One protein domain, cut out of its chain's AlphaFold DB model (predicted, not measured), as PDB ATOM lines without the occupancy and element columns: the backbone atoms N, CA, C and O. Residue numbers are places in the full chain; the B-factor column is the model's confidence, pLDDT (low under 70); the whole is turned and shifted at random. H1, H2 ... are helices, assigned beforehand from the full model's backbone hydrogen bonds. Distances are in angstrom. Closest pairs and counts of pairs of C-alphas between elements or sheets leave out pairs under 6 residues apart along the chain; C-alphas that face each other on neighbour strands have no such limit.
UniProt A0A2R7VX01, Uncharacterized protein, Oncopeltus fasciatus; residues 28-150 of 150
ATOM      1  N   PHE A  28     164.945 204.469 115.171       86.75
ATOM      2  CA  PHE A  28     164.902 205.292 116.390       86.75
ATOM      3  C   PHE A  28     165.824 204.756 117.497       86.75
ATOM      4  O   PHE A  28     166.608 205.497 118.083       86.75
ATOM      5  N   TRP A  29     165.788 203.441 117.723       88.56
ATOM      6  CA  TRP A  29     166.588 202.788 118.757       88.56
ATOM      7  C   TRP A  29     168.094 202.790 118.492       88.56
ATOM      8  O   TRP A  29     168.861 202.733 119.449       88.56
ATOM      9  N   LEU A  30     168.527 202.894 117.233       89.25
ATOM     10  CA  LEU A  30     169.945 203.046 116.922       89.25
ATOM     11  C   LEU A  30     170.443 204.410 117.411       89.25
ATOM     12  O   LEU A  30     171.447 204.481 118.112       89.25
ATOM     13  N   ASP A  31     169.699 205.480 117.137       89.31
ATOM     14  CA  ASP A  31     170.081 206.814 117.608       89.31
ATOM     15  C   ASP A  31     170.015 206.926 119.139       89.31
ATOM     16  O   ASP A  31     170.894 207.524 119.758       89.31
ATOM     17  N   VAL A  32     169.012 206.301 119.767       90.44
ATOM     18  CA  VAL A  32     168.919 206.212 121.232       90.44
ATOM     19  C   VAL A  32     170.120 205.467 121.816       90.44
ATOM     20  O   VAL A  32     170.710 205.950 122.778       90.44
ATOM     21  N   SER A  33     170.538 204.342 121.224       89.88
ATOM     22  CA  SER A  33     171.717 203.607 121.706       89.88
ATOM     23  C   SER A  33     173.005 204.431 121.638       89.88
ATOM     24  O   SER A  33     173.823 204.349 122.550       89.88
ATOM     25  N   LEU A  34     173.160 205.275 120.610       91.38
ATOM     26  CA  LEU A  34     174.322 206.157 120.477       91.38
ATOM     27  C   LEU A  34     174.346 207.228 121.569       91.38
ATOM     28  O   LEU A  34     175.404 207.518 122.118       91.38
ATOM     29  N   LEU A  35     173.186 207.796 121.908       93.00
ATOM     30  CA  LEU A  35     173.076 208.737 123.023       93.00
ATOM     31  C   LEU A  35     173.385 208.041 124.350       93.00
ATOM     32  O   LEU A  35     174.168 208.562 125.137       93.00
ATOM     33  N   LEU A  36     172.820 206.854 124.576       91.38
ATOM     34  CA  LEU A  36     173.009 206.107 125.818       91.38
ATOM     35  C   LEU A  36     174.464 205.725 126.055       91.38
ATOM     36  O   LEU A  36     174.942 205.927 127.164       91.38
ATOM     37  N   HIS A  37     175.177 205.253 125.033       90.50
ATOM     38  CA  HIS A  37     176.598 204.908 125.139       90.50
ATOM     39  C   HIS A  37     177.446 206.063 125.699       90.50
ATOM     40  O   HIS A  37     178.384 205.856 126.460       90.50
ATOM     41  N   GLU A  38     177.107 207.314 125.385       90.44
ATOM     42  CA  GLU A  38     177.830 208.459 125.942       90.44
ATOM     43  C   GLU A  38     177.520 208.715 127.422       90.44
ATOM     44  O   GLU A  38     178.397 209.172 128.153       90.44
ATOM     45  N   VAL A  39     176.306 208.403 127.880       90.00
ATOM     46  CA  VAL A  39     175.900 208.575 129.286       90.00
ATOM     47  C   VAL A  39     176.383 207.422 130.159       90.00
ATOM     48  O   VAL A  39     176.774 207.622 131.305       90.00
ATOM     49  N   LEU A  40     176.380 206.202 129.623       90.00
ATOM     50  CA  LEU A  40     176.707 204.986 130.368       90.00
ATOM     51  C   LEU A  40     178.172 204.924 130.800       90.00
ATOM     52  O   LEU A  40     178.476 204.265 131.791       90.00
ATOM     53  N   LYS A  41     179.056 205.693 130.155       89.31
ATOM     54  CA  LYS A  41     180.435 205.931 130.616       89.31
ATOM     55  C   LYS A  41     180.506 206.518 132.026       89.31
ATOM     56  O   LYS A  41     181.516 206.347 132.701       89.31
ATOM     57  N   PHE A  42     179.454 207.209 132.458       89.38
ATOM     58  CA  PHE A  42     179.331 207.764 133.804       89.38
ATOM     59  C   PHE A  42     178.621 206.811 134.770       89.38
ATOM     60  O   PHE A  42     178.402 207.172 135.921       89.38
ATOM     61  N   SER A  43     178.233 205.608 134.340       89.88
ATOM     62  CA  SER A  43     177.634 204.624 135.238       89.88
ATOM     63  C   SER A  43     178.617 204.248 136.346       89.88
ATOM     64  O   SER A  43     179.792 203.981 136.101       89.88
ATOM     65  N   ARG A  44     178.124 204.178 137.584       87.12
ATOM     66  CA  ARG A  44     178.887 203.669 138.735       87.12
ATOM     67  C   ARG A  44     179.013 202.147 138.722       87.12
ATOM     68  O   ARG A  44     179.732 201.576 139.547       87.12
ATOM     69  N   GLN A  45     178.315 201.472 137.811       80.88
ATOM     70  CA  GLN A  45     178.472 200.040 137.617       80.88
ATOM     71  C   GLN A  45     179.829 199.722 136.978       80.88
ATOM     72  O   GLN A  45     180.338 200.453 136.137       80.88
ATOM     73  N   LYS A  46     180.418 198.581 137.354       64.62
ATOM     74  CA  LYS A  46     181.759 198.186 136.887       64.62
ATOM     75  C   LYS A  46     181.818 197.804 135.403       64.62
ATOM     76  O   LYS A  46     182.917 197.722 134.863       64.62
ATOM     77  N   VAL A  47     180.678 197.510 134.774       72.56
ATOM     78  CA  VAL A  47     180.597 197.045 133.384       72.56
ATOM     79  C   VAL A  47     179.427 197.738 132.684       72.56
ATOM     80  O   VAL A  47     178.284 197.606 133.110       72.56
ATOM     81  N   GLU A  48     179.718 198.450 131.597       65.19
ATOM     82  CA  GLU A  48     178.761 199.293 130.862       65.19
ATOM     83  C   GLU A  48     177.562 198.508 130.306       65.19
ATOM     84  O   GLU A  48     176.421 198.957 130.383       65.19
ATOM     85  N   GLU A  49     177.805 197.295 129.804       67.56
ATOM     86  CA  GLU A  49     176.758 196.427 129.256       67.56
ATOM     87  C   GLU A  49     175.687 196.100 130.303       67.56
ATOM     88  O   GLU A  49     174.498 196.104 129.991       67.56
ATOM     89  N   HIS A  50     176.086 195.894 131.561       68.62
ATOM     90  CA  HIS A  50     175.157 195.615 132.658       68.62
ATOM     91  C   HIS A  50     174.293 196.836 132.988       68.62
ATOM     92  O   HIS A  50     173.094 196.687 133.226       68.62
ATOM     93  N   ALA A  51     174.859 198.039 132.873       69.06
ATOM     94  CA  ALA A  51     174.130 199.273 133.130       69.06
ATOM     95  C   ALA A  51     172.986 199.480 132.129       69.06
ATOM     96  O   ALA A  51     171.932 199.980 132.505       69.06
ATOM     97  N   VAL A  52     173.138 199.046 130.871       68.69
ATOM     98  CA  VAL A  52     172.040 199.080 129.886       68.69
ATOM     99  C   VAL A  52     170.907 198.138 130.282       68.69
ATOM    100  O   VAL A  52     169.737 198.507 130.169       68.69
ATOM    101  N   PHE A  53     171.244 196.915 130.705       72.81
ATOM    102  CA  PHE A  53     170.255 195.887 131.043       72.81
ATOM    103  C   PHE A  53     169.476 196.205 132.324       72.81
ATOM    104  O   PHE A  53     168.318 195.801 132.435       72.81
ATOM    105  N   ASP A  54     170.071 196.968 133.240       81.81
ATOM    106  CA  ASP A  54     169.433 197.397 134.490       81.81
ATOM    107  C   ASP A  54     168.494 198.607 134.317       81.81
ATOM    108  O   ASP A  54     167.714 198.945 135.217       81.81
ATOM    109  N   LEU A  55     168.523 199.243 133.141       85.62
ATOM    110  CA  LEU A  55     167.604 200.311 132.772       85.62
ATOM    111  C   LEU A  55     166.405 199.748 132.005       85.62
ATOM    112  O   LEU A  55     166.528 199.134 130.942       85.62
ATOM    113  N   SER A  56     165.209 200.054 132.487       87.88
ATOM    114  CA  SER A  56     163.974 199.917 131.721       87.88
ATOM    115  C   SER A  56     164.009 200.782 130.456       87.88
ATOM    116  O   SER A  56     164.689 201.804 130.379       87.88
ATOM    117  N   ARG A  57     163.195 200.429 129.453       87.00
ATOM    118  CA  ARG A  57     163.073 201.223 128.215       87.00
ATOM    119  C   ARG A  57     162.683 202.679 128.475       87.00
ATOM    120  O   ARG A  57     163.116 203.557 127.739       87.00
ATOM    121  N   THR A  58     161.870 202.932 129.497       87.38
ATOM    122  CA  THR A  58     161.482 204.289 129.893       87.38
ATOM    123  C   THR A  58     162.681 205.054 130.441       87.38
ATOM    124  O   THR A  58     162.950 206.160 129.986       87.38
ATOM    125  N   GLU A  59     163.446 204.450 131.352       89.12
ATOM    126  CA  GLU A  59     164.676 205.047 131.892       89.12
ATOM    127  C   GLU A  59     165.688 205.349 130.781       89.12
ATOM    128  O   GLU A  59     166.236 206.447 130.726       89.12
ATOM    129  N   GLN A  60     165.862 204.420 129.838       90.81
ATOM    130  CA  GLN A  60     166.696 204.610 128.650       90.81
ATOM    131  C   GLN A  60     166.234 205.804 127.800       90.81
ATOM    132  O   GLN A  60     167.044 206.629 127.388       90.81
ATOM    133  N   ILE A  61     164.930 205.940 127.553       91.06
ATOM    134  CA  ILE A  61     164.384 207.070 126.789       91.06
ATOM    135  C   ILE A  61     164.657 208.402 127.503       91.06
ATOM    136  O   ILE A  61     165.082 209.357 126.853       91.06
ATOM    137  N   PHE A  62     164.476 208.471 128.826       91.44
ATOM    138  CA  PHE A  62     164.743 209.696 129.586       91.44
ATOM    139  C   PHE A  62     166.233 210.044 129.648       91.44
ATOM    140  O   PHE A  62     166.582 211.202 129.434       91.44
ATOM    141  N   LEU A  63     167.124 209.072 129.861       92.62
ATOM    142  CA  LEU A  63     168.571 209.318 129.813       92.62
ATOM    143  C   LEU A  63     169.017 209.799 128.430       92.62
ATOM    144  O   LEU A  63     169.789 210.752 128.327       92.62
ATOM    145  N   ALA A  64     168.491 209.189 127.366       94.75
ATOM    146  CA  ALA A  64     168.759 209.624 126.003       94.75
ATOM    147  C   ALA A  64     168.231 211.043 125.743       94.75
ATOM    148  O   ALA A  64     168.909 211.826 125.082       94.75
ATOM    149  N   LEU A  65     167.062 211.398 126.286       95.06
ATOM    150  CA  LEU A  65     166.511 212.748 126.181       95.06
ATOM    151  C   LEU A  65     167.397 213.778 126.890       95.06
ATOM    152  O   LEU A  65     167.726 214.800 126.295       95.06
ATOM    153  N   ILE A  66     167.833 213.498 128.123       95.12
ATOM    154  CA  ILE A  66     168.743 214.383 128.867       95.12
ATOM    155  C   ILE A  66     170.044 214.576 128.081       95.12
ATOM    156  O   ILE A  66     170.505 215.704 127.923       95.12
ATOM    157  N   GLN A  67     170.611 213.502 127.528       96.44
ATOM    158  CA  GLN A  67     171.821 213.596 126.712       96.44
ATOM    159  C   GLN A  67     171.597 214.370 125.410       96.44
ATOM    160  O   GLN A  67     172.465 215.136 124.990       96.44
ATOM    161  N   ALA A  68     170.442 214.199 124.763       96.69
ATOM    162  CA  ALA A  68     170.082 214.968 123.577       96.69
ATOM    163  C   ALA A  68     169.982 216.463 123.900       96.69
ATOM    164  O   ALA A  68     170.520 217.270 123.144       96.69
ATOM    165  N   PHE A  69     169.382 216.825 125.038       96.88
ATOM    166  CA  PHE A  69     169.354 218.208 125.496       96.88
ATOM    167  C   PHE A  69     170.759 218.739 125.788       96.88
ATOM    168  O   PHE A  69     171.154 219.772 125.257       96.88
ATOM    169  N   ARG A  70     171.548 217.998 126.573       96.50
ATOM    170  CA  ARG A  70     172.910 218.377 126.976       96.50
ATOM    171  C   ARG A  70     173.859 218.562 125.791       96.50
ATOM    172  O   ARG A  70     174.815 219.323 125.879       96.50
ATOM    173  N   THR A  71     173.633 217.842 124.696       96.19
ATOM    174  CA  THR A  71     174.426 217.943 123.457       96.19
ATOM    175  C   THR A  71     173.799 218.860 122.409       96.19
ATOM    176  O   THR A  71     174.229 218.851 121.256       96.19
ATOM    177  N   GLU A  72     172.778 219.630 122.793       96.44
ATOM    178  CA  GLU A  72     172.060 220.576 121.934       96.44
ATOM    179  C   GLU A  72     171.502 219.936 120.645       96.44
ATOM    180  O   GLU A  72     171.339 220.560 119.593       96.44
ATOM    181  N   ASN A  73     171.193 218.638 120.702       94.44
ATOM    182  CA  ASN A  73     170.744 217.869 119.553       94.44
ATOM    183  C   ASN A  73     169.229 218.022 119.371       94.44
ATOM    184  O   ASN A  73     168.441 217.151 119.753       94.44
ATOM    185  N   ALA A  74     168.819 219.137 118.760       92.50
ATOM    186  CA  ALA A  74     167.411 219.476 118.526       92.50
ATOM    187  C   ALA A  74     166.641 218.378 117.766       92.50
ATOM    188  O   ALA A  74     165.495 218.077 118.099       92.50
ATOM    189  N   LEU A  75     167.277 217.735 116.776       92.06
ATOM    190  CA  LEU A  75     166.646 216.665 115.999       92.06
ATOM    191  C   LEU A  75     166.310 215.458 116.882       92.06
ATOM    192  O   LEU A  75     165.191 214.952 116.827       92.06
ATOM    193  N   MET A  76     167.264 214.997 117.693       93.75
ATOM    194  CA  MET A  76     167.018 213.869 118.592       93.75
ATOM    195  C   MET A  76     166.058 214.224 119.714       93.75
ATOM    196  O   MET A  76     165.206 213.408 120.050       93.75
ATOM    197  N   THR A  77     166.142 215.448 120.224       94.75
ATOM    198  CA  THR A  77     165.196 215.979 121.206       94.75
ATOM    199  C   THR A  77     163.765 215.884 120.679       94.75
ATOM    200  O   THR A  77     162.918 215.264 121.315       94.75
ATOM    201  N   TRP A  78     163.509 216.397 119.469       93.50
ATOM    202  CA  TRP A  78     162.193 216.304 118.832       93.50
ATOM    203  C   TRP A  78     161.745 214.851 118.644       93.50
ATOM    204  O   TRP A  78     160.629 214.505 119.025       93.50
ATOM    205  N   ARG A  79     162.609 213.975 118.107       92.31
ATOM    206  CA  ARG A  79     162.264 212.557 117.888       92.31
ATOM    207  C   ARG A  79     161.881 211.851 119.187       92.31
ATOM    208  O   ARG A  79     160.915 211.097 119.197       92.31
ATOM    209  N   ILE A  80     162.637 212.076 120.259       93.12
ATOM    210  CA  ILE A  80     162.402 211.425 121.548       93.12
ATOM    211  C   ILE A  80     161.142 211.976 122.219       93.12
ATOM    212  O   ILE A  80     160.345 211.187 122.713       93.12
ATOM    213  N   ILE A  81     160.920 213.295 122.192       91.81
ATOM    214  CA  ILE A  81     159.690 213.899 122.728       91.81
ATOM    215  C   ILE A  81     158.459 213.316 122.035       91.81
ATOM    216  O   ILE A  81     157.542 212.873 122.720       91.81
ATOM    217  N   ARG A  82     158.472 213.216 120.698       90.38
ATOM    218  CA  ARG A  82     157.367 212.591 119.960       90.38
ATOM    219  C   ARG A  82     157.142 211.141 120.364       90.38
ATOM    220  O   ARG A  82     156.004 210.744 120.557       90.38
ATOM    221  N   GLU A  83     158.206 210.365 120.550       88.56
ATOM    222  CA  GLU A  83     158.077 208.980 121.012       88.56
ATOM    223  C   GLU A  83     157.468 208.892 122.424       88.56
ATOM    224  O   GLU A  83     156.698 207.976 122.713       88.56
ATOM    225  N   ILE A  84     157.809 209.829 123.316       87.31
ATOM    226  CA  ILE A  84     157.246 209.894 124.670       87.31
ATOM    227  C   ILE A  84     155.749 210.223 124.614       87.31
ATOM    228  O   ILE A  84     154.974 209.606 125.346       87.31
ATOM    229  N   GLU A  85     155.347 211.164 123.762       87.25
ATOM    230  CA  GLU A  85     153.944 211.538 123.549       87.25
ATOM    231  C   GLU A  85     153.147 210.392 122.917       87.25
ATOM    232  O   GLU A  85     152.132 209.980 123.474       87.25
ATOM    233  N   ASP A  86     153.641 209.821 121.814       85.94
ATOM    234  CA  ASP A  86     152.973 208.752 121.057       85.94
ATOM    235  C   ASP A  86     152.753 207.489 121.904       85.94
ATOM    236  O   ASP A  86     151.798 206.741 121.692       85.94
ATOM    237  N   ARG A  87     153.645 207.230 122.867       81.62
ATOM    238  CA  ARG A  87     153.542 206.087 123.784       81.62
ATOM    239  C   ARG A  87     152.903 206.423 125.128       81.62
ATOM    240  O   ARG A  87     152.820 205.532 125.971       81.62
ATOM    241  N   GLU A  88     152.526 207.679 125.356       80.31
ATOM    242  CA  GLU A  88     152.026 208.174 126.644       80.31
ATOM    243  C   GLU A  88     152.981 207.848 127.817       80.31
ATOM    244  O   GLU A  88     152.569 207.566 128.941       80.31
ATOM    245  N   VAL A  89     154.297 207.887 127.558       71.31
ATOM    246  CA  VAL A  89     155.372 207.523 128.510       71.31
ATOM    247  C   VAL A  89     155.709 208.677 129.469       71.31
ATOM    248  O   VAL A  89     156.581 208.559 130.332       71.31
ATOM    249  N   LEU A  90     154.996 209.799 129.352       66.81
ATOM    250  CA  LEU A  90     155.123 210.960 130.227       66.81
ATOM    251  C   LEU A  90     154.994 210.541 131.710       66.81
ATOM    252  O   LEU A  90     154.050 209.840 132.081       66.81
ATOM    253  N   PRO A  91     155.929 210.927 132.595       58.00
ATOM    254  CA  PRO A  91     156.094 210.209 133.843       58.00
ATOM    255  C   PRO A  91     155.182 210.778 134.934       58.00
ATOM    256  O   PRO A  91     155.181 211.972 135.215       58.00
ATOM    257  N   ARG A  92     154.512 209.880 135.663       57.97
ATOM    258  CA  ARG A  92     154.135 210.098 137.077       57.97
ATOM    259  C   ARG A  92     155.324 209.870 138.035       57.97
ATOM    260  O   ARG A  92     155.135 209.792 139.241       57.97
ATOM    261  N   LEU A  93     156.531 209.685 137.497       58.88
ATOM    262  CA  LEU A  93     157.693 209.077 138.159       58.88
ATOM    263  C   LEU A  93     158.925 209.998 138.197       58.88
ATOM    264  O   LEU A  93     160.054 209.512 138.158       58.88
ATOM    265  N   THR A  94     158.735 211.319 138.263       70.19
ATOM    266  CA  THR A  94     159.853 212.279 138.219       70.19
ATOM    267  C   THR A  94     160.830 212.066 139.376       70.19
ATOM    268  O   THR A  94     162.015 211.877 139.125       70.19
ATOM    269  N   SER A  95     160.360 211.963 140.623       74.12
ATOM    270  CA  SER A  95     161.249 211.842 141.792       74.12
ATOM    271  C   SER A  95     162.044 210.530 141.842       74.12
ATOM    272  O   SER A  95     163.224 210.548 142.184       74.12
ATOM    273  N   TYR A  96     161.429 209.395 141.480       83.31
ATOM    274  CA  TYR A  96     162.124 208.098 141.447       83.31
ATOM    275  C   TYR A  96     163.255 208.100 140.413       83.31
ATOM    276  O   TYR A  96     164.378 207.714 140.733       83.31
ATOM    277  N   LEU A  97     162.972 208.573 139.193       85.62
ATOM    278  CA  LEU A  97     163.971 208.645 138.129       85.62
ATOM    279  C   LEU A  97     165.091 209.628 138.473       85.62
ATOM    280  O   LEU A  97     166.252 209.308 138.239       85.62
ATOM    281  N   CYS A  98     164.757 210.775 139.077       85.25
ATOM    282  CA  CYS A  98     165.760 211.740 139.530       85.25
ATOM    283  C   CYS A  98     166.732 211.098 140.520       85.25
ATOM    284  O   CYS A  98     167.939 211.098 140.292       85.25
ATOM    285  N   TYR A  99     166.198 210.482 141.579       85.50
ATOM    286  CA  TYR A  99     167.014 209.818 142.590       85.50
ATOM    287  C   TYR A  99     167.878 208.712 141.981       85.50
ATOM    288  O   TYR A  99     169.082 208.668 142.223       85.50
ATOM    289  N   LYS A 100     167.283 207.851 141.148       87.25
ATOM    290  CA  LYS A 100     167.999 206.752 140.498       87.25
ATOM    291  C   LYS A 100     169.150 207.260 139.631       87.25
ATOM    292  O   LYS A 100     170.266 206.774 139.771       87.25
ATOM    293  N   PHE A 101     168.913 208.251 138.771       89.19
ATOM    294  CA  PHE A 101     169.958 208.775 137.890       89.19
ATOM    295  C   PHE A 101     171.084 209.448 138.668       89.19
ATOM    296  O   PHE A 101     172.249 209.241 138.345       89.19
ATOM    297  N   CYS A 102     170.764 210.193 139.727       87.06
ATOM    298  CA  CYS A 102     171.793 210.747 140.596       87.06
ATOM    299  C   CYS A 102     172.599 209.640 141.299       87.06
ATOM    300  O   CYS A 102     173.823 209.724 141.381       87.06
ATOM    301  N   GLU A 103     171.953 208.596 141.812       87.12
ATOM    302  CA  GLU A 103     172.639 207.554 142.582       87.12
ATOM    303  C   GLU A 103     173.446 206.575 141.734       87.12
ATOM    304  O   GLU A 103     174.517 206.148 142.170       87.12
ATOM    305  N   GLU A 104     172.978 206.247 140.533       89.88
ATOM    306  CA  GLU A 104     173.604 205.244 139.668       89.88
ATOM    307  C   GLU A 104     174.655 205.825 138.717       89.88
ATOM    308  O   GLU A 104     175.491 205.073 138.214       89.88
ATOM    309  N   PHE A 105     174.671 207.146 138.509       90.25
ATOM    310  CA  PHE A 105     175.601 207.803 137.592       90.25
ATOM    311  C   PHE A 105     176.434 208.881 138.291       90.25
ATOM    312  O   PHE A 105     175.945 209.681 139.087       90.25
ATOM    313  N   ASP A 106     177.720 208.913 137.958       90.12
ATOM    314  CA  ASP A 106     178.686 209.920 138.387       90.12
ATOM    315  C   ASP A 106     178.835 211.004 137.311       90.12
ATOM    316  O   ASP A 106     179.842 211.113 136.611       90.12
ATOM    317  N   LEU A 107     177.752 211.756 137.108       89.62
ATOM    318  CA  LEU A 107     177.675 212.780 136.068       89.62
ATOM    319  C   LEU A 107     178.424 214.060 136.483       89.62
ATOM    320  O   LEU A 107     178.449 214.403 137.667       89.62
ATOM    321  N   PRO A 108     179.006 214.809 135.526       89.75
ATOM    322  CA  PRO A 108     179.592 216.119 135.806       89.75
ATOM    323  C   PRO A 108     178.572 217.095 136.411       89.75
ATOM    324  O   PRO A 108     177.430 217.121 135.972       89.75
ATOM    325  N   SER A 109     179.015 217.986 137.304       85.44
ATOM    326  CA  SER A 109     178.160 218.933 138.055       85.44
ATOM    327  C   SER A 109     177.391 219.980 137.232       85.44
ATOM    328  O   SER A 109     176.698 220.830 137.779       85.44
ATOM    329  N   HIS A 110     177.610 220.015 135.919       90.75
ATOM    330  CA  HIS A 110     176.914 220.898 134.984       90.75
ATOM    331  C   HIS A 110     175.992 220.117 134.048       90.75
ATOM    332  O   HIS A 110     175.313 220.729 133.224       90.75
ATOM    333  N   TYR A 111     175.966 218.787 134.147       93.19
ATOM    334  CA  TYR A 111     175.345 217.913 133.163       93.19
ATOM    335  C   TYR A 111     173.844 218.181 133.033       93.19
ATOM    336  O   TYR A 111     173.350 218.399 131.926       93.19
ATOM    337  N   PHE A 112     173.129 218.239 134.160       93.00
ATOM    338  CA  PHE A 112     171.703 218.563 134.157       93.00
ATOM    339  C   PHE A 112     171.453 220.047 133.875       93.00
ATOM    340  O   PHE A 112     170.498 220.380 133.176       93.00
ATOM    341  N   SER A 113     172.347 220.939 134.318       95.19
ATOM    342  CA  SER A 113     172.235 222.377 134.036       95.19
ATOM    343  C   SER A 113     172.333 222.717 132.554       95.19
ATOM    344  O   SER A 113     171.582 223.563 132.075       95.19
ATOM    345  N   ASP A 114     173.200 222.041 131.807       96.19
ATOM    346  CA  ASP A 114     173.337 222.271 130.372       96.19
ATOM    347  C   ASP A 114     172.149 221.686 129.605       96.19
ATOM    348  O   ASP A 114     171.629 222.334 128.697       96.19
ATOM    349  N   ALA A 115     171.646 220.521 130.032       96.25
ATOM    350  CA  ALA A 115     170.405 219.968 129.501       96.25
ATOM    351  C   ALA A 115     169.218 220.926 129.708       96.25
ATOM    352  O   ALA A 115     168.490 221.226 128.761       96.25
ATOM    353  N   ALA A 116     169.048 221.449 130.925       95.69
ATOM    354  CA  ALA A 116     167.972 222.379 131.250       95.69
ATOM    355  C   ALA A 116     168.069 223.677 130.438       95.69
ATOM    356  O   ALA A 116     167.088 224.074 129.812       95.69
ATOM    357  N   LYS A 117     169.253 224.307 130.370       97.00
ATOM    358  CA  LYS A 117     169.466 225.536 129.580       97.00
ATOM    359  C   LYS A 117     169.008 225.370 128.134       97.00
ATOM    360  O   LYS A 117     168.324 226.245 127.608       97.00
ATOM    361  N   PHE A 118     169.372 224.259 127.497       97.38
ATOM    362  CA  PHE A 118     168.981 224.016 126.114       97.38
ATOM    363  C   PHE A 118     167.485 223.698 125.970       97.38
ATOM    364  O   PHE A 118     166.841 224.179 125.042       97.38
ATOM    365  N   ALA A 119     166.896 222.938 126.898       96.06
ATOM    366  CA  ALA A 119     165.456 222.682 126.888       96.06
ATOM    367  C   ALA A 119     164.638 223.984 126.983       96.06
ATOM    368  O   ALA A 119     163.700 224.186 126.212       96.06
ATOM    369  N   TYR A 120     165.029 224.898 127.876       96.25
ATOM    370  CA  TYR A 120     164.382 226.202 128.015       96.25
ATOM    371  C   TYR A 120     164.619 227.108 126.800       96.25
ATOM    372  O   TYR A 120     163.671 227.737 126.325       96.25
ATOM    373  N   SER A 121     165.825 227.126 126.223       96.62
ATOM    374  CA  SER A 121     166.093 227.931 125.022       96.62
ATOM    375  C   SER A 121     165.293 227.456 123.800       96.62
ATOM    376  O   SER A 121     164.847 228.273 122.988       96.62
ATOM    377  N   LEU A 122     165.026 226.149 123.680       94.44
ATOM    378  CA  LEU A 122     164.123 225.608 122.662       94.44
ATOM    379  C   LEU A 122     162.695 226.146 122.822       94.44
ATOM    380  O   LEU A 122     162.103 226.574 121.828       94.44
ATOM    381  N   CYS A 123     162.183 226.199 124.055       91.50
ATOM    382  CA  CYS A 123     160.878 226.788 124.351       91.50
ATOM    383  C   CYS A 123     160.832 228.286 124.019       91.50
ATOM    384  O   CYS A 123     159.898 228.736 123.358       91.50
ATOM    385  N   GLU A 124     161.849 229.049 124.427       93.00
ATOM    386  CA  GLU A 124     161.934 230.494 124.175       93.00
ATOM    387  C   GLU A 124     162.039 230.825 122.681       93.00
ATOM    388  O   GLU A 124     161.443 231.793 122.206       93.00
ATOM    389  N   SER A 125     162.771 230.008 121.922       92.94
ATOM    390  CA  SER A 125     162.941 230.191 120.476       92.94
ATOM    391  C   SER A 125     161.699 229.830 119.656       92.94
ATOM    392  O   SER A 125     161.605 230.212 118.488       92.94
ATOM    393  N   GLY A 126     160.764 229.062 120.226       87.25
ATOM    394  CA  GLY A 126     159.602 228.521 119.518       87.25
ATOM    395  C   GLY A 126     159.938 227.447 118.474       87.25
ATOM    396  O   GLY A 126     159.056 227.043 117.719       87.25
ATOM    397  N   LEU A 127     161.192 226.976 118.412       84.94
ATOM    398  CA  LEU A 127     161.618 225.921 117.483       84.94
ATOM    399  C   LEU A 127     161.001 224.566 117.828       84.94
ATOM    400  O   LEU A 127     160.684 223.777 116.937       84.94
ATOM    401  N   LEU A 128     160.862 224.293 119.125       89.81
ATOM    402  CA  LEU A 128     160.306 223.059 119.645       89.81
ATOM    403  C   LEU A 128     159.598 223.340 120.966       89.81
ATOM    404  O   LEU A 128     160.196 223.886 121.888       89.81
ATOM    405  N   THR A 129     158.344 222.913 121.080       89.44
ATOM    406  CA  THR A 129     157.653 222.905 122.369       89.44
ATOM    407  C   THR A 129     158.141 221.708 123.176       89.44
ATOM    408  O   THR A 129     157.891 220.564 122.799       89.44
ATOM    409  N   VAL A 130     158.847 221.963 124.278       91.69
ATOM    410  CA  VAL A 130     159.182 220.919 125.250       91.69
ATOM    411  C   VAL A 130     157.999 220.759 126.212       91.69
ATOM    412  O   VAL A 130     157.535 221.764 126.754       91.69
ATOM    413  N   PRO A 131     157.491 219.535 126.438       91.06
ATOM    414  CA  PRO A 131     156.397 219.313 127.377       91.06
ATOM    415  C   PRO A 131     156.726 219.817 128.790       91.06
ATOM    416  O   PRO A 131     157.818 219.580 129.304       91.06
ATOM    417  N   GLU A 132     155.766 220.470 129.449       89.62
ATOM    418  CA  GLU A 132     155.951 221.076 130.781       89.62
ATOM    419  C   GLU A 132     156.443 220.066 131.825       89.62
ATOM    420  O   GLU A 132     157.309 220.354 132.638       89.62
ATOM    421  N   ASN A 133     155.949 218.835 131.778       87.00
ATOM    422  CA  ASN A 133     156.383 217.780 132.685       87.00
ATOM    423  C   ASN A 133     157.830 217.309 132.443       87.00
ATOM    424  O   ASN A 133     158.457 216.809 133.373       87.00
ATOM    425  N   VAL A 134     158.359 217.462 131.225       90.31
ATOM    426  CA  VAL A 134     159.782 217.239 130.928       90.31
ATOM    427  C   VAL A 134     160.617 218.373 131.520       90.31
ATOM    428  O   VAL A 134     161.652 218.095 132.118       90.31
ATOM    429  N   LEU A 135     160.154 219.623 131.419       91.81
ATOM    430  CA  LEU A 135     160.810 220.768 132.064       91.81
ATOM    431  C   LEU A 135     160.825 220.604 133.588       91.81
ATOM    432  O   LEU A 135     161.893 220.614 134.190       91.81
ATOM    433  N   ASN A 136     159.674 220.286 134.187       89.50
ATOM    434  CA  ASN A 136     159.572 219.998 135.616       89.50
ATOM    435  C   ASN A 136     160.523 218.867 136.027       89.50
ATOM    436  O   ASN A 136     161.157 218.940 137.073       89.50
ATOM    437  N   PHE A 137     160.650 217.812 135.218       88.88
ATOM    438  CA  PHE A 137     161.598 216.731 135.488       88.88
ATOM    439  C   PHE A 137     163.062 217.206 135.485       88.88
ATOM    440  O   PHE A 137     163.823 216.802 136.363       88.88
ATOM    441  N   LEU A 138     163.454 218.073 134.546       91.69
ATOM    442  CA  LEU A 138     164.796 218.667 134.515       91.69
ATOM    443  C   LEU A 138     165.055 219.560 135.734       91.69
ATOM    444  O   LEU A 138     166.139 219.487 136.312       91.69
ATOM    445  N   ASP A 139     164.060 220.332 136.172       90.81
ATOM    446  CA  ASP A 139     164.169 221.149 137.384       90.81
ATOM    447  C   ASP A 139     164.369 220.275 138.634       90.81
ATOM    448  O   ASP A 139     165.227 220.562 139.466       90.81
ATOM    449  N   HIS A 140     163.660 219.145 138.737       89.00
ATOM    450  CA  HIS A 140     163.857 218.202 139.847       89.00
ATOM    451  C   HIS A 140     165.256 217.565 139.827       89.00
ATOM    452  O   HIS A 140     165.860 217.374 140.883       89.00
ATOM    453  N   LEU A 141     165.799 217.245 138.646       89.31
ATOM    454  CA  LEU A 141     167.170 216.735 138.519       89.31
ATOM    455  C   LEU A 141     168.202 217.753 139.020       89.31
ATOM    456  O   LEU A 141     169.147 217.373 139.711       89.31
ATOM    457  N   LEU A 142     167.995 219.037 138.719       89.81
ATOM    458  CA  LEU A 142     168.836 220.129 139.208       89.81
ATOM    459  C   LEU A 142     168.792 220.262 140.733       89.81
ATOM    460  O   LEU A 142     169.832 220.398 141.374       89.81
ATOM    461  N   GLU A 143     167.606 220.183 141.331       87.69
ATOM    462  CA  GLU A 143     167.456 220.211 142.791       87.69
ATOM    463  C   GLU A 143     168.163 219.022 143.462       87.69
ATOM    464  O   GLU A 143     168.839 219.183 144.489       87.69
ATOM    465  N   CYS A 144     168.054 217.827 142.870       82.38
ATOM    466  CA  CYS A 144     168.761 216.638 143.341       82.38
ATOM    467  C   CYS A 144     170.285 216.786 143.228       82.38
ATOM    468  O   CYS A 144     170.997 216.384 144.148       82.38
ATOM    469  N   GLU A 145     170.795 217.377 142.147       80.00
ATOM    470  CA  GLU A 145     172.225 217.652 141.964       80.00
ATOM    471  C   GLU A 145     172.758 218.601 143.048       80.00
ATOM    472  O   GLU A 145     173.743 218.285 143.717       80.00
ATOM    473  N   VAL A 146     172.057 219.713 143.304       76.38
ATOM    474  CA  VAL A 146     172.428 220.695 144.340       76.38
ATOM    475  C   VAL A 146     172.449 220.069 145.734       76.38
ATOM    476  O   VAL A 146     173.367 220.328 146.513       76.38
ATOM    477  N   SER A 147     171.473 219.215 146.042       73.31
ATOM    478  CA  SER A 147     171.353 218.564 147.353       73.31
ATOM    479  C   SER A 147     172.494 217.583 147.661       73.31
ATOM    480  O   SER A 147     172.706 217.249 148.821       73.31
ATOM    481  N   ARG A 148     173.238 217.114 146.648       63.41
ATOM    482  CA  ARG A 148     174.392 216.205 146.813       63.41
ATOM    483  C   ARG A 148     175.729 216.927 146.953       63.41
ATOM    484  O   ARG A 148     176.707 216.308 147.363       63.41
ATOM    485  N   CYS A 149     175.792 218.200 146.571       53.34
ATOM    486  CA  CYS A 149     176.995 219.023 146.696       53.34
ATOM    487  C   CYS A 149     177.111 219.734 148.059       53.34
ATOM    488  O   CYS A 149     178.079 220.471 148.259       53.34
ATOM    489  N   GLN A 150     176.139 219.542 148.959       47.78
ATOM    490  CA  GLN A 150     176.133 220.037 150.343       47.78
ATOM    491  C   GLN A 150     176.626 218.961 151.312       47.78
ATOM    492  O   GLN A 150     177.361 219.333 152.253       47.78
TER     493      GLN A 150
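Overview. This is residues 28 to 150 of the 150 residues of an uncharacterized protein of Oncopeltus fasciatus (UniProt A0A2R7VX01). The longest helix, H7, has H6 folded back along it and H5 packed on it too, and this group covers a second group in which the hairpin of H3 and H4 is crossed by H1. H3 is in the middle, its residues 66 to 70 packing on H6, while short H2 sits at the margin beyond H1. The printed part has 123 residues with seven named helices, H1 to H7 in chain order, and no named strand: all helix. It is compact, radius of gyration of the C-alphas 13.5 A, rounded, spanning 41 by 36 by 26 A.

Along the chain. H7, residues 132 to 148, measures 24.9 A and ends at C-alpha 148 (174.392, 216.205, 146.813). H6, residues 111 to 125, measures 21.6 A; H5 is residues 94 to 104. H3, residues 57 to 70, measures 19.8 A. H4 is residues 74 to 86, H2 residues 48 to 53. H1, residues 28 to 40, begins at C-alpha 28 (164.902, 205.292, 116.390).

Arrangement. H7 and H6 form a helical hairpin at a shallow tilt of 28 degrees, closest C-alphas Leu 138 and Ala 116, 5.9 A. H5 touches H7 at a steep tilt of 42 degrees, C-alphas Cys 98 and Leu 141 closest at 5.3 A. The hub, H3, touches H6 with residues 66 to 70 alone, Arg 70 and Ala 115 having the closest C-alphas, 3.9 A. H3 and H4 are another helical hairpin, at 29 degrees, closest C-alphas Ala 68 and Thr 77, 5.5 A. H1 touches H3 about perpendicular, 73 degrees, C-alphas Leu 35 and Ala 64 closest at 5.3 A. H1 and H2 only just touch, with 3 pairs of C-alphas within 8 A, the closest Leu 40 and Glu 48, 6.1 A. The helix packing is only just mostly crossed, 2 of 6 pairs being shallow. Every O i to N i+4 pair is within hydrogen-bond range in H2 to H7, and 8 of 9 in H1.

Size, cuts and confidence. The C-alphas farthest apart, Lys 46 and Gly 126, are 41.4 A apart. The printed part has no cut, and no link is long. Mean pLDDT of the printed part is 86.4; residues 46, 48 to 52, 90 to 93 and 148 to 150 are under 70.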